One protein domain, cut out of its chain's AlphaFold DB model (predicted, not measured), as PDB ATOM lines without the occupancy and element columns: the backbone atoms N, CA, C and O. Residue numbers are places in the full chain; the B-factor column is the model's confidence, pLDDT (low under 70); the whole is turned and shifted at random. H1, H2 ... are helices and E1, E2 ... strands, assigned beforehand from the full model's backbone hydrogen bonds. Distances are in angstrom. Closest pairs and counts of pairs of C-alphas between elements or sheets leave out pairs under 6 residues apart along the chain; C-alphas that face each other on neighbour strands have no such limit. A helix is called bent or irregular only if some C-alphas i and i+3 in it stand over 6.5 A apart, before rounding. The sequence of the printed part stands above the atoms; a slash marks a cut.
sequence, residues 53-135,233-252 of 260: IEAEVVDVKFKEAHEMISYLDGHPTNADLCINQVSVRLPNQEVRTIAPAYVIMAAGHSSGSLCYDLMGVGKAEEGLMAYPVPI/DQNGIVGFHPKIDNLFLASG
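What this domain is: This is residues 53 to 135 and 233 to 252 of the 260 residues of the protein "DAO domain-containing protein" of Hyalella azteca (UniProt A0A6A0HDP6). Two small three-stranded sheets, E1 E4 E5 and E6 E8 E7, form the body, with the helix H1 packed on both; a small hairpin, E2 and E3, lies away from them at one end of the longest axis. The printed part has 103 residues, 48 of them, under half, in named elements: E1 E2 E3 E4 E5 E6 H1 E7 E8 along the chain, class mixed. The sheet E1 E4 E5 is antiparallel, the sheet E6 E8 E7 mixed. The whole is compact, with a radius of gyration of the C-alphas of 14.1 A and spans of 46 by 35 by 26 A.

Where its parts are: E1, residues 56 to 62, begins at C-alpha 56 (44.621, -8.833, -22.366) and is 18.4 A long. E2 is residues 70 to 72, E3 75 to 77. E4, residues 83 to 89, measures 17.6 A, and E5 is residues 95 to 98. E6 is residues 103 to 105. H1, residues 108 to 119, is 16.3 A long and irregular: C-alphas 109 and 112 are 7.2 A apart. E7 is residues 237 to 240; E8, residues 247 to 251, ends at C-alpha 251 (37.428, 3.642, -12.552).

How they stand to each other: E1 and E4 are antiparallel, with N 58 and O 87 at 2.9 A. E4 and E5 form a hairpin, with N 86 and O 98 at 2.8 A. H1 is on this sheet, over E1; the closest C-alphas, Val 60 and Leu 118, are 5.7 A apart. H1 is also on the sheet E6 E8 E7, making two layers, a helix on one face of a sheet; the closest C-alphas of H1 and E8, Gly 108 and Ser 251, are 6.0 A apart. E6 and E8 are parallel, with N 248 and O 103 at 2.8 A. E7 and E8 form a hairpin, with N 249 and O 239 at 2.8 A. E2 and E3 form a hairpin, with N 77 and O 70 at 2.8 A, and are apart from H1. In H1, 6 of 8 O i to N i+4 pairs are within hydrogen-bond range.

The domain as a whole: The two C-alphas farthest apart, Gly 74 and Asn 92, are 46.6 A apart. Residues 136 to 232 are not printed; C-alphas 135 and 233 are 10.4 A apart across the cut. Of the links printed whole, none is long. Residues 64 to 80 have pLDDT under 70.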
ATOM      1  N   ILE A  53      42.379 -14.795 -14.381       95.31
ATOM      2  CA  ILE A  53      42.958 -15.096 -15.691       95.31
ATOM      3  C   ILE A  53      43.886 -13.940 -16.053       95.31
ATOM      4  O   ILE A  53      43.452 -12.795 -16.131       95.31
ATOM      5  N   GLU A  54      45.166 -14.238 -16.257       96.94
ATOM      6  CA  GLU A  54      46.114 -13.275 -16.811       96.94
ATOM      7  C   GLU A  54      45.931 -13.237 -18.329       96.94
ATOM      8  O   GLU A  54      46.279 -14.193 -19.021       96.94
ATOM      9  N   ALA A  55      45.303 -12.176 -18.832       97.31
ATOM     10  CA  ALA A  55      45.014 -11.994 -20.247       97.31
ATOM     11  C   ALA A  55      44.778 -10.514 -20.568       97.31
ATOM     12  O   ALA A  55      44.431  -9.723 -19.693       97.31
ATOM     13  N   GLU A  56      44.911 -10.164 -21.839       97.94
ATOM     14  CA  GLU A  56      44.621  -8.833 -22.366       97.94
ATOM     15  C   GLU A  56      43.275  -8.843 -23.096       97.94
ATOM     16  O   GLU A  56      43.024  -9.732 -23.907       97.94
ATOM     17  N   VAL A  57      42.399  -7.871 -22.840       97.88
ATOM     18  CA  VAL A  57      41.141  -7.735 -23.590       97.88
ATOM     19  C   VAL A  57      41.440  -7.137 -24.962       97.88
ATOM     20  O   VAL A  57      42.040  -6.071 -25.044       97.88
ATOM     21  N   VAL A  58      41.016  -7.812 -26.031       97.94
ATOM     22  CA  VAL A  58      41.364  -7.427 -27.413       97.94
ATOM     23  C   VAL A  58      40.161  -7.146 -28.312       97.94
ATOM     24  O   VAL A  58      40.332  -6.535 -29.359       97.94
ATOM     25  N   ASP A  59      38.961  -7.601 -27.943       97.62
ATOM     26  CA  ASP A  59      37.737  -7.366 -28.723       97.62
ATOM     27  C   ASP A  59      36.488  -7.497 -27.839       97.62
ATOM     28  O   ASP A  59      36.470  -8.287 -26.886       97.62
ATOM     29  N   VAL A  60      35.437  -6.748 -28.169       96.50
ATOM     30  CA  VAL A  60      34.137  -6.775 -27.489       96.50
ATOM     31  C   VAL A  60      33.032  -6.798 -28.539       96.50
ATOM     32  O   VAL A  60      32.962  -5.945 -29.417       96.50
ATOM     33  N   LYS A  61      32.127  -7.772 -28.430       95.00
ATOM     34  CA  LYS A  61      30.976  -7.923 -29.324       95.00
ATOM     35  C   LYS A  61      29.679  -7.726 -28.566       95.00
ATOM     36  O   LYS A  61      29.498  -8.282 -27.480       95.00
ATOM     37  N   PHE A  62      28.759  -6.995 -29.175       91.62
ATOM     38  CA  PHE A  62      27.414  -6.771 -28.658       91.62
ATOM     39  C   PHE A  62      26.438  -7.827 -29.188       91.62
ATOM     40  O   PHE A  62      26.707  -8.484 -30.196       91.62
ATOM     41  N   LYS A  63      25.320  -8.029 -28.487       86.81
ATOM     42  CA  LYS A  63      24.205  -8.840 -28.994       86.81
ATOM     43  C   LYS A  63      23.636  -8.182 -30.250       86.81
ATOM     44  O   LYS A  63      23.610  -6.957 -30.345       86.81
ATOM     45  N   GLU A  64      23.155  -8.993 -31.187       69.25
ATOM     46  CA  GLU A  64      22.321  -8.475 -32.272       69.25
ATOM     47  C   GLU A  64      21.067  -7.840 -31.657       69.25
ATOM     48  O   GLU A  64      20.454  -8.414 -30.752       69.25
ATOM     49  N   ALA A  65      20.753  -6.616 -32.081       58.03
ATOM     50  CA  ALA A  65      19.731  -5.796 -31.451       58.03
ATOM     51  C   ALA A  65      18.360  -6.489 -31.476       58.03
ATOM     52  O   ALA A  65      17.797  -6.775 -32.535       58.03
ATOM     53  N   HIS A  66      17.787  -6.688 -30.295       51.44
ATOM     54  CA  HIS A  66      16.344  -6.736 -30.131       51.44
ATOM     55  C   HIS A  66      15.970  -5.543 -29.268       51.44
ATOM     56  O   HIS A  66      16.548  -5.369 -28.198       51.44
ATOM     57  N   GLU A  67      15.055  -4.714 -29.768       48.38
ATOM     58  CA  GLU A  67      14.493  -3.554 -29.078       48.38
ATOM     59  C   GLU A  67      13.965  -3.984 -27.700       48.38
ATOM     60  O   GLU A  67      12.835  -4.453 -27.564       48.38
ATOM     61  N   MET A  68      14.797  -3.882 -26.666       47.34
ATOM     62  CA  MET A  68      14.373  -4.031 -25.284       47.34
ATOM     63  C   MET A  68      14.442  -2.661 -24.634       47.34
ATOM     64  O   MET A  68      15.506  -2.072 -24.489       47.34
ATOM     65  N   ILE A  69      13.275  -2.164 -24.240       49.91
ATOM     66  CA  ILE A  69      13.167  -1.025 -23.339       49.91
ATOM     67  C   ILE A  69      13.599  -1.538 -21.963       49.91
ATOM     68  O   ILE A  69      12.877  -2.327 -21.346       49.91
ATOM     69  N   SER A  70      14.783  -1.138 -21.498       53.22
ATOM     70  CA  SER A  70      15.181  -1.344 -20.106       53.22
ATOM     71  C   SER A  70      14.603  -0.224 -19.238       53.22
ATOM     72  O   SER A  70      14.214   0.832 -19.735       53.22
ATOM     73  N   TYR A  71      14.451  -0.472 -17.938       49.00
ATOM     74  CA  TYR A  71      13.958   0.524 -16.988       49.00
ATOM     75  C   TYR A  71      14.951   0.638 -15.835       49.00
ATOM     76  O   TYR A  71      15.189  -0.348 -15.136       49.00
ATOM     77  N   LEU A  72      15.483   1.839 -15.609       44.72
ATOM     78  CA  LEU A  72      16.248   2.183 -14.411       44.72
ATOM     79  C   LEU A  72      15.371   3.100 -13.546       44.72
ATOM     80  O   LEU A  72      14.877   4.115 -14.031       44.72
ATOM     81  N   ASP A  73      15.102   2.710 -12.296       46.19
ATOM     82  CA  ASP A  73      14.267   3.465 -11.342       46.19
ATOM     83  C   ASP A  73      12.883   3.899 -11.873       46.19
ATOM     84  O   ASP A  73      12.349   4.949 -11.522       46.19
ATOM     85  N   GLY A  74      12.268   3.079 -12.734       42.16
ATOM     86  CA  GLY A  74      10.949   3.360 -13.317       42.16
ATOM     87  C   GLY A  74      10.968   4.299 -14.528       42.16
ATOM     88  O   GLY A  74       9.907   4.592 -15.083       42.16
ATOM     89  N   HIS A  75      12.146   4.720 -14.990       38.44
ATOM     90  CA  HIS A  75      12.318   5.479 -16.224       38.44
ATOM     91  C   HIS A  75      12.780   4.558 -17.360       38.44
ATOM     92  O   HIS A  75      13.741   3.814 -17.167       38.44
ATOM     93  N   PRO A  76      12.122   4.580 -18.537       43.28
ATOM     94  CA  PRO A  76      12.592   3.829 -19.691       43.28
ATOM     95  C   PRO A  76      13.968   4.358 -20.108       43.28
ATOM     96  O   PRO A  76      14.125   5.535 -20.441       43.28
ATOM     97  N   THR A  77      14.962   3.483 -20.073       49.41
ATOM     98  CA  THR A  77      16.300   3.709 -20.599       49.41
ATOM     99  C   THR A  77      16.422   2.957 -21.914       49.41
ATOM    100  O   THR A  77      16.198   1.753 -21.988       49.41
ATOM    101  N   ASN A  78      16.802   3.659 -22.976       50.41
ATOM    102  CA  ASN A  78      17.264   3.006 -24.197       50.41
ATOM    103  C   ASN A  78      18.701   2.540 -23.961       50.41
ATOM    104  O   ASN A  78      19.637   3.198 -24.414       50.41
ATOM    105  N   ALA A  79      18.919   1.481 -23.192       55.59
ATOM    106  CA  ALA A  79      20.193   0.791 -23.274       55.59
ATOM    107  C   ALA A  79      20.118  -0.139 -24.482       55.59
ATOM    108  O   ALA A  79      19.637  -1.264 -24.427       55.59
ATOM    109  N   ASP A  80      20.524   0.398 -25.626       69.50
ATOM    110  CA  ASP A  80      20.362  -0.272 -26.915       69.50
ATOM    111  C   ASP A  80      21.419  -1.380 -27.122       69.50
ATOM    112  O   ASP A  80      21.388  -2.108 -28.114       69.50
ATOM    113  N   LEU A  81      22.384  -1.499 -26.198       85.50
ATOM    114  CA  LEU A  81      23.571  -2.333 -26.326       85.50
ATOM    115  C   LEU A  81      23.765  -3.235 -25.102       85.50
ATOM    116  O   LEU A  81      23.790  -2.788 -23.960       85.50
ATOM    117  N   CYS A  82      24.016  -4.517 -25.353       90.50
ATOM    118  CA  CYS A  82      24.420  -5.486 -24.338       90.50
ATOM    119  C   CYS A  82      25.653  -6.228 -24.845       90.50
ATOM    120  O   CYS A  82      25.615  -6.820 -25.926       90.50
ATOM    121  N   ILE A  83      26.737  -6.228 -24.070       94.50
ATOM    122  CA  ILE A  83      27.940  -7.003 -24.381       94.50
ATOM    123  C   ILE A  83      27.563  -8.485 -24.349       94.50
ATOM    124  O   ILE A  83      27.030  -8.980 -23.356       94.50
ATOM    125  N   ASN A  84      27.824  -9.179 -25.452       94.94
ATOM    126  CA  ASN A  84      27.591 -10.610 -25.617       94.94
ATOM    127  C   ASN A  84      28.870 -11.419 -25.403       94.94
ATOM    128  O   ASN A  84      28.833 -12.522 -24.866       94.94
ATOM    129  N   GLN A  85      29.999 -10.879 -25.862       97.19
ATOM    130  CA  GLN A  85      31.267 -11.588 -25.895       97.19
ATOM    131  C   GLN A  85      32.429 -10.622 -25.662       97.19
ATOM    132  O   GLN A  85      32.476  -9.542 -26.242       97.19
ATOM    133  N   VAL A  86      33.387 -11.058 -24.850       98.00
ATOM    134  CA  VAL A  86      34.685 -10.414 -24.644       98.00
ATOM    135  C   VAL A  86      35.761 -11.394 -25.089       98.00
ATOM    136  O   VAL A  86      35.807 -12.533 -24.615       98.00
ATOM    137  N   SER A  87      36.613 -10.974 -26.016       98.31
ATOM    138  CA  SER A  87      37.760 -11.762 -26.456       98.31
ATOM    139  C   SER A  87      38.998 -11.336 -25.680       98.31
ATOM    140  O   SER A  87      39.309 -10.148 -25.588       98.31
ATOM    141  N   VAL A  88      39.712 -12.317 -25.137       98.25
ATOM    142  CA  VAL A  88      40.928 -12.113 -24.351       98.25
ATOM    143  C   VAL A  88      42.096 -12.866 -24.977       98.25
ATOM    144  O   VAL A  88      41.948 -14.016 -25.394       98.25
ATOM    145  N   ARG A  89      43.259 -12.223 -25.046       98.50
ATOM    146  CA  ARG A  89      44.524 -12.787 -25.512       98.50
ATOM    147  C   ARG A  89      45.347 -13.245 -24.314       98.50
ATOM    148  O   ARG A  89      45.696 -12.451 -23.446       98.50
ATOM    149  N   LEU A  90      45.638 -14.538 -24.272       98.12
ATOM    150  CA  LEU A  90      46.462 -15.173 -23.248       98.12
ATOM    151  C   LEU A  90      47.964 -14.926 -23.511       98.12
ATOM    152  O   LEU A  90      48.343 -14.605 -24.642       98.12
ATOM    153  N   PRO A  91      48.858 -15.149 -22.523       97.75
ATOM    154  CA  PRO A  91      50.304 -14.964 -22.695       97.75
ATOM    155  C   PRO A  91      50.913 -15.802 -23.831       97.75
ATOM    156  O   PRO A  91      51.865 -15.379 -24.485       97.75
ATOM    157  N   ASN A  92      50.326 -16.970 -24.122       97.12
ATOM    158  CA  ASN A  92      50.700 -17.838 -25.246       97.12
ATOM    159  C   ASN A  92      50.176 -17.343 -26.614       97.12
ATOM    160  O   ASN A  92      50.223 -18.099 -27.580       97.12
ATOM    161  N   GLN A  93      49.675 -16.104 -26.695       97.38
ATOM    162  CA  GLN A  93      49.061 -15.465 -27.870       97.38
ATOM    163  C   GLN A  93      47.719 -16.062 -28.312       97.38
ATOM    164  O   GLN A  93      47.127 -15.616 -29.295       97.38
ATOM    165  N   GLU A  94      47.205 -17.047 -27.586       98.19
ATOM    166  CA  GLU A  94      45.933 -17.670 -27.902       98.19
ATOM    167  C   GLU A  94      44.766 -16.766 -27.508       98.19
ATOM    168  O   GLU A  94      44.723 -16.227 -26.401       98.19
ATOM    169  N   VAL A  95      43.790 -16.627 -28.406       98.38
ATOM    170  CA  VAL A  95      42.576 -15.855 -28.133       98.38
ATOM    171  C   VAL A  95      41.475 -16.784 -27.633       98.38
ATOM    172  O   VAL A  95      41.174 -17.827 -28.223       98.38
ATOM    173  N   ARG A  96      40.861 -16.396 -26.518       97.94
ATOM    174  CA  ARG A  96      39.697 -17.046 -25.917       97.94
ATOM    175  C   ARG A  96      38.543 -16.069 -25.843       97.94
ATOM    176  O   ARG A  96      38.724 -14.860 -25.865       97.94
ATOM    177  N   THR A  97      37.342 -16.613 -25.751       97.81
ATOM    178  CA  THR A  97      36.109 -15.843 -25.658       97.81
ATOM    179  C   THR A  97      35.419 -16.138 -24.341       97.81
ATOM    180  O   THR A  97      35.322 -17.292 -23.932       97.81
ATOM    181  N   ILE A  98      34.912 -15.086 -23.712       97.25
ATOM    182  CA  ILE A  98      34.081 -15.135 -22.517       97.25
ATOM    183  C   ILE A  98      32.735 -14.514 -22.891       97.25
ATOM    184  O   ILE A  98      32.710 -13.456 -23.514       97.25
ATOM    185  N   ALA A  99      31.629 -15.162 -22.529       97.12
ATOM    186  CA  ALA A  99      30.284 -14.604 -22.662       97.12
ATOM    187  C   ALA A  99      29.818 -14.089 -21.288       97.12
ATOM    188  O   ALA A  99      29.334 -14.886 -20.476       97.12
ATOM    189  N   PRO A 100      30.042 -12.803 -20.958       95.94
ATOM    190  CA  PRO A 100      29.747 -12.285 -19.631       95.94
ATOM    191  C   PRO A 100      28.258 -11.977 -19.452       95.94
ATOM    192  O   PRO A 100      27.594 -11.479 -20.358       95.94
ATOM    193  N   ALA A 101      27.755 -12.186 -18.233       95.69
ATOM    194  CA  ALA A 101      26.500 -11.568 -17.813       95.69
ATOM    195  C   ALA A 101      26.694 -10.062 -17.579       95.69
ATOM    196  O   ALA A 101      25.899  -9.273 -18.073       95.69
ATOM    197  N   TYR A 102      27.785  -9.689 -16.898       96.12
ATOM    198  CA  TYR A 102      28.204  -8.314 -16.620       96.12
ATOM    199  C   TYR A 102      29.702  -8.141 -16.860       96.12
ATOM    200  O   TYR A 102      30.484  -9.069 -16.641       96.12
ATOM    201  N   VAL A 103      30.094  -6.936 -17.262       97.56
ATOM    202  CA  VAL A 103      31.479  -6.490 -17.410       97.56
ATOM    203  C   VAL A 103      31.711  -5.336 -16.444       97.56
ATOM    204  O   VAL A 103      30.995  -4.340 -16.487       97.56
ATOM    205  N   ILE A 104      32.720  -5.464 -15.585       98.00
ATOM    206  CA  ILE A 104      33.175  -4.381 -14.710       98.00
ATOM    207  C   ILE A 104      34.454  -3.810 -15.318       98.00
ATOM    208  O   ILE A 104      35.463  -4.510 -15.419       98.00
ATOM    209  N   MET A 105      34.408  -2.551 -15.735       97.62
ATOM    210  CA  MET A 105      35.559  -1.814 -16.231       97.62
ATOM    211  C   MET A 105      36.310  -1.194 -15.052       97.62
ATOM    212  O   MET A 105      35.886  -0.183 -14.492       97.62
ATOM    213  N   ALA A 106      37.418  -1.837 -14.692       96.81
ATOM    214  CA  ALA A 106      38.355  -1.425 -13.647       96.81
ATOM    215  C   ALA A 106      39.800  -1.534 -14.170       96.81
ATOM    216  O   ALA A 106      40.675  -2.119 -13.534       96.81
ATOM    217  N   ALA A 107      40.033  -1.040 -15.390       96.38
ATOM    218  CA  ALA A 107      41.303  -1.162 -16.109       96.38
ATOM    219  C   ALA A 107      42.268   0.006 -15.829       96.38
ATOM    220  O   ALA A 107      43.162   0.289 -16.629       96.38
ATOM    221  N   GLY A 108      42.079   0.699 -14.702       94.50
ATOM    222  CA  GLY A 108      42.882   1.849 -14.319       94.50
ATOM    223  C   GLY A 108      42.918   2.904 -15.423       94.50
ATOM    224  O   GLY A 108      41.903   3.272 -16.014       94.50
ATOM    225  N   HIS A 109      44.126   3.369 -15.742       95.19
ATOM    226  CA  HIS A 109      44.331   4.461 -16.694       95.19
ATOM    227  C   HIS A 109      43.897   4.123 -18.130       95.19
ATOM    228  O   HIS A 109      43.777   5.023 -18.957       95.19
ATOM    229  N   SER A 110      43.677   2.842 -18.437       96.56
ATOM    230  CA  SER A 110      43.254   2.365 -19.756       96.56
ATOM    231  C   SER A 110      41.737   2.254 -19.908       96.56
ATOM    232  O   SER A 110      41.271   1.954 -21.005       96.56
ATOM    233  N   SER A 111      40.942   2.479 -18.860       97.50
ATOM    234  CA  SER A 111      39.483   2.306 -18.942       97.50
ATOM    235  C   SER A 111      38.840   3.190 -20.013       97.50
ATOM    236  O   SER A 111      38.008   2.709 -20.779       97.50
ATOM    237  N   GLY A 112      39.256   4.459 -20.109       97.06
ATOM    238  CA  GLY A 112      38.747   5.393 -21.117       97.06
ATOM    239  C   GLY A 112      39.043   4.931 -22.544       97.06
ATOM    240  O   GLY A 112      38.126   4.807 -23.360       97.06
ATOM    241  N   SER A 113      40.306   4.591 -22.828       96.94
ATOM    242  CA  SER A 113      40.716   4.124 -24.156       96.94
ATOM    243  C   SER A 113      40.098   2.775 -24.516       96.94
ATOM    244  O   SER A 113      39.648   2.612 -25.640       96.94
ATOM    245  N   LEU A 114      39.967   1.829 -23.581       97.50
ATOM    246  CA  LEU A 114      39.304   0.544 -23.846       97.50
ATOM    247  C   LEU A 114      37.816   0.716 -24.177       97.50
ATOM    248  O   LEU A 114      37.317   0.068 -25.100       97.50
ATOM    249  N   CYS A 115      37.104   1.597 -23.467       97.31
ATOM    250  CA  CYS A 115      35.717   1.934 -23.796       97.31
ATOM    251  C   CYS A 115      35.605   2.592 -25.181       97.31
ATOM    252  O   CYS A 115      34.697   2.267 -25.948       97.31
ATOM    253  N   TYR A 116      36.541   3.469 -25.534       96.31
ATOM    254  CA  TYR A 116      36.576   4.095 -26.852       96.31
ATOM    255  C   TYR A 116      36.902   3.086 -27.961       96.31
ATOM    256  O   TYR A 116      36.139   2.917 -28.919       96.31
ATOM    257  N   ASP A 117      38.011   2.366 -27.827       95.94
ATOM    258  CA  ASP A 117      38.563   1.489 -28.853       95.94
ATOM    259  C   ASP A 117      37.694   0.263 -29.096       95.94
ATOM    260  O   ASP A 117      37.353  -0.001 -30.252       95.94
ATOM    261  N   LEU A 118      37.282  -0.428 -28.031       95.50
ATOM    262  CA  LEU A 118      36.609  -1.726 -28.126       95.50
ATOM    263  C   LEU A 118      35.083  -1.635 -28.050       95.50
ATOM    264  O   LEU A 118      34.400  -2.529 -28.539       95.50
ATOM    265  N   MET A 119      34.535  -0.588 -27.428       94.19
ATOM    266  CA  MET A 119      33.086  -0.462 -27.195       94.19
ATOM    267  C   MET A 119      32.450   0.710 -27.954       94.19
ATOM    268  O   MET A 119      31.228   0.842 -27.956       94.19
ATOM    269  N   GLY A 120      33.255   1.552 -28.609       91.94
ATOM    270  CA  GLY A 120      32.781   2.688 -29.399       91.94
ATOM    271  C   GLY A 120      32.249   3.869 -28.584       91.94
ATOM    272  O   GLY A 120      31.618   4.758 -29.153       91.94
ATOM    273  N   VAL A 121      32.486   3.901 -27.269       92.94
ATOM    274  CA  VAL A 121      32.060   5.011 -26.401       92.94
ATOM    275  C   VAL A 121      32.882   6.257 -26.733       92.94
ATOM    276  O   VAL A 121      34.102   6.240 -26.622       92.94
ATOM    277  N   GLY A 122      32.227   7.338 -27.147       92.44
ATOM    278  CA  GLY A 122      32.869   8.560 -27.639       92.44
ATOM    279  C   GLY A 122      33.086   8.609 -29.155       92.44
ATOM    280  O   GLY A 122      33.663   9.577 -29.639       92.44
ATOM    281  N   LYS A 123      32.657   7.587 -29.918       90.50
ATOM    282  CA  LYS A 123      32.811   7.539 -31.389       90.50
ATOM    283  C   LYS A 123      31.558   7.943 -32.170       90.50
ATOM    284  O   LYS A 123      31.647   8.111 -33.383       90.50
ATOM    285  N   ALA A 124      30.396   8.038 -31.522       86.19
ATOM    286  CA  ALA A 124      29.171   8.460 -32.201       86.19
ATOM    287  C   ALA A 124      29.180   9.975 -32.470       86.19
ATOM    288  O   ALA A 124      29.792  10.733 -31.725       86.19
ATOM    289  N   GLU A 125      28.471  10.423 -33.510       82.38
ATOM    290  CA  GLU A 125      28.326  11.858 -33.809       82.38
ATOM    291  C   GLU A 125      27.391  12.563 -32.813       82.38
ATOM    292  O   GLU A 125      27.606  13.722 -32.465       82.38
ATOM    293  N   GLU A 126      26.368  11.856 -32.324       82.12
ATOM    294  CA  GLU A 126      25.348  12.386 -31.421       82.12
ATOM    295  C   GLU A 126      24.929  11.359 -30.352       82.12
ATOM    296  O   GLU A 126      25.179  10.153 -30.456       82.12
ATOM    297  N   GLY A 127      24.243  11.841 -29.313       85.19
ATOM    298  CA  GLY A 127      23.708  11.018 -28.228       85.19
ATOM    299  C   GLY A 127      24.748  10.610 -27.181       85.19
ATOM    300  O   GLY A 127      25.888  11.060 -27.178       85.19
ATOM    301  N   LEU A 128      24.349   9.742 -26.247       86.75
ATOM    302  CA  LEU A 128      25.191   9.380 -25.094       86.75
ATOM    303  C   LEU A 128      26.487   8.644 -25.477       86.75
ATOM    304  O   LEU A 128      27.468   8.739 -24.752       86.75
ATOM    305  N   MET A 129      26.511   7.953 -26.621       87.88
ATOM    306  CA  MET A 129      27.716   7.295 -27.141       87.88
ATOM    307  C   MET A 129      28.688   8.269 -27.832       87.88
ATOM    308  O   MET A 129      29.752   7.833 -28.262       87.88
ATOM    309  N   ALA A 130      28.353   9.560 -27.958       89.56
ATOM    310  CA  ALA A 130      29.254  10.589 -28.489       89.56
ATOM    311  C   ALA A 130      30.224  11.135 -27.429       89.56
ATOM    312  O   ALA A 130      31.226  11.761 -27.762       89.56
ATOM    313  N   TYR A 131      29.956  10.875 -26.146       94.06
ATOM    314  CA  TYR A 131      30.790  11.342 -25.043       94.06
ATOM    315  C   TYR A 131      31.746  10.229 -24.596       94.06
ATOM    316  O   TYR A 131      31.278   9.162 -24.188       94.06
ATOM    317  N   PRO A 132      33.072  10.429 -24.676       95.88
ATOM    318  CA  PRO A 132      34.029   9.453 -24.174       95.88
ATOM    319  C   PRO A 132      33.949   9.359 -22.647       95.88
ATOM    320  O   PRO A 132      33.594  10.322 -21.965       95.88
ATOM    321  N   VAL A 133      34.336   8.206 -22.098       96.81
ATOM    322  CA  VAL A 133      34.582   8.094 -20.656       96.81
ATOM    323  C   VAL A 133      35.781   8.998 -20.330       96.81
ATOM    324  O   VAL A 133      36.845   8.777 -20.914       96.81
ATOM    325  N   PRO A 134      35.649  10.003 -19.441       96.81
ATOM    326  CA  PRO A 134      36.633  11.075 -19.277       96.81
ATOM    327  C   PRO A 134      37.834  10.633 -18.427       96.81
ATOM    328  O   PRO A 134      38.186  11.294 -17.458       96.81
ATOM    329  N   ILE A 135      38.445   9.492 -18.747       97.56
ATOM    330  CA  ILE A 135      39.567   8.914 -18.003       97.56
ATOM    331  C   ILE A 135      40.805   8.907 -18.889       97.56
ATOM    332  O   ILE A 135      40.823   8.265 -19.939       97.56
ATOM    333  N   ASP A 233      35.996  15.986 -13.336       95.00
ATOM    334  CA  ASP A 233      35.859  16.492 -11.964       95.00
ATOM    335  C   ASP A 233      36.765  15.800 -10.934       95.00
ATOM    336  O   ASP A 233      36.664  16.090  -9.744       95.00
ATOM    337  N   GLN A 234      37.657  14.906 -11.377       94.31
ATOM    338  CA  GLN A 234      38.577  14.127 -10.538       94.31
ATOM    339  C   GLN A 234      37.905  13.123  -9.581       94.31
ATOM    340  O   GLN A 234      38.600  12.461  -8.808       94.31
ATOM    341  N   ASN A 235      36.581  12.944  -9.634       95.00
ATOM    342  CA  ASN A 235      35.889  11.949  -8.816       95.00
ATOM    343  C   ASN A 235      35.907  10.566  -9.478       95.00
ATOM    344  O   ASN A 235      35.923  10.439 -10.703       95.00
ATOM    345  N   GLY A 236      35.856   9.509  -8.666       94.88
ATOM    346  CA  GLY A 236      35.682   8.150  -9.177       94.88
ATOM    347  C   GLY A 236      34.328   7.969  -9.870       94.88
ATOM    348  O   GLY A 236      33.302   8.452  -9.392       94.88
ATOM    349  N   ILE A 237      34.317   7.228 -10.977       95.88
ATOM    350  CA  ILE A 237      33.109   6.810 -11.685       95.88
ATOM    351  C   ILE A 237      32.743   5.411 -11.197       95.88
ATOM    352  O   ILE A 237      33.467   4.445 -11.452       95.88
ATOM    353  N   VAL A 238      31.611   5.315 -10.498       96.75
ATOM    354  CA  VAL A 238      31.067   4.062  -9.963       96.75
ATOM    355  C   VAL A 238      29.601   3.949 -10.368       96.75
ATOM    356  O   VAL A 238      28.747   4.643  -9.819       96.75
ATOM    357  N   GLY A 239      29.298   3.089 -11.339       95.75
ATOM    358  CA  GLY A 239      27.923   2.905 -11.806       95.75
ATOM    359  C   GLY A 239      27.796   2.243 -13.173       95.75
ATOM    360  O   GLY A 239      28.781   2.014 -13.874       95.75
ATOM    361  N   PHE A 240      26.560   1.934 -13.561       94.56
ATOM    362  CA  PHE A 240      26.263   1.384 -14.882       94.56
ATOM    363  C   PHE A 240      26.408   2.433 -15.984       94.56
ATOM    364  O   PHE A 240      26.036   3.595 -15.815       94.56
ATOM    365  N   HIS A 241      26.916   2.002 -17.137       93.06
ATOM    366  CA  HIS A 241      26.941   2.830 -18.331       93.06
ATOM    367  C   HIS A 241      25.506   3.043 -18.844       93.06
ATOM    368  O   HIS A 241      24.778   2.069 -19.031       93.06
ATOM    369  N   PRO A 242      25.086   4.278 -19.165       89.50
ATOM    370  CA  PRO A 242      23.681   4.576 -19.458       89.50
ATOM    371  C   PRO A 242      23.166   3.998 -20.789       89.50
ATOM    372  O   PRO A 242      21.968   4.046 -21.054       89.50
ATOM    373  N   LYS A 243      24.058   3.485 -21.651       88.62
ATOM    374  CA  LYS A 243      23.713   2.867 -22.948       88.62
ATOM    375  C   LYS A 243      24.114   1.405 -23.108       88.62
ATOM    376  O   LYS A 243      23.639   0.767 -24.042       88.62
ATOM    377  N   ILE A 244      25.003   0.902 -22.252       91.31
ATOM    378  CA  ILE A 244      25.507  -0.472 -22.342       91.31
ATOM    379  C   ILE A 244      25.045  -1.184 -21.077       91.31
ATOM    380  O   ILE A 244      25.669  -1.033 -20.030       91.31
ATOM    381  N   ASP A 245      23.949  -1.935 -21.187       89.62
ATOM    382  CA  ASP A 245      23.168  -2.471 -20.059       89.62
ATOM    383  C   ASP A 245      24.016  -3.197 -19.015       89.62
ATOM    384  O   ASP A 245      23.799  -3.092 -17.811       89.62
ATOM    385  N   ASN A 246      24.985  -3.974 -19.489       93.69
ATOM    386  CA  ASN A 246      25.781  -4.849 -18.652       93.69
ATOM    387  C   ASN A 246      27.227  -4.381 -18.471       93.69
ATOM    388  O   ASN A 246      28.079  -5.192 -18.107       93.69
ATOM    389  N   LEU A 247      27.506  -3.096 -18.701       96.06
ATOM    390  CA  LEU A 247      28.793  -2.470 -18.411       96.06
ATOM    391  C   LEU A 247      28.694  -1.619 -17.141       96.06
ATOM    392  O   LEU A 247      27.939  -0.652 -17.090       96.06
ATOM    393  N   PHE A 248      29.500  -1.948 -16.137       97.00
ATOM    394  CA  PHE A 248      29.668  -1.172 -14.913       97.00
ATOM    395  C   PHE A 248      31.058  -0.532 -14.904       97.00
ATOM    396  O   PHE A 248      32.057  -1.224 -15.094       97.00
ATOM    397  N   LEU A 249      31.141   0.774 -14.684       97.44
ATOM    398  CA  LEU A 249      32.392   1.513 -14.530       97.44
ATOM    399  C   LEU A 249      32.758   1.555 -13.042       97.44
ATOM    400  O   LEU A 249      31.914   1.894 -12.217       97.44
ATOM    401  N   ALA A 250      33.995   1.189 -12.715       97.00
ATOM    402  CA  ALA A 250      34.609   1.327 -11.394       97.00
ATOM    403  C   ALA A 250      36.051   1.820 -11.594       97.00
ATOM    404  O   ALA A 250      37.006   1.050 -11.503       97.00
ATOM    405  N   SER A 251      36.187   3.082 -12.001       96.06
ATOM    406  CA  SER A 251      37.428   3.642 -12.552       96.06
ATOM    407  C   SER A 251      37.436   5.173 -12.428       96.06
ATOM    408  O   SER A 251      36.421   5.776 -12.096       96.06
ATOM    409  N   GLY A 252      38.563   5.829 -12.696       95.19
ATOM    410  CA  GLY A 252      38.690   7.292 -12.679       95.19
ATOM    411  C   GLY A 252      38.951   7.901 -11.297       95.19
ATOM    412  O   GLY A 252      38.716   9.088 -11.099       95.19
TER     413      GLY A 252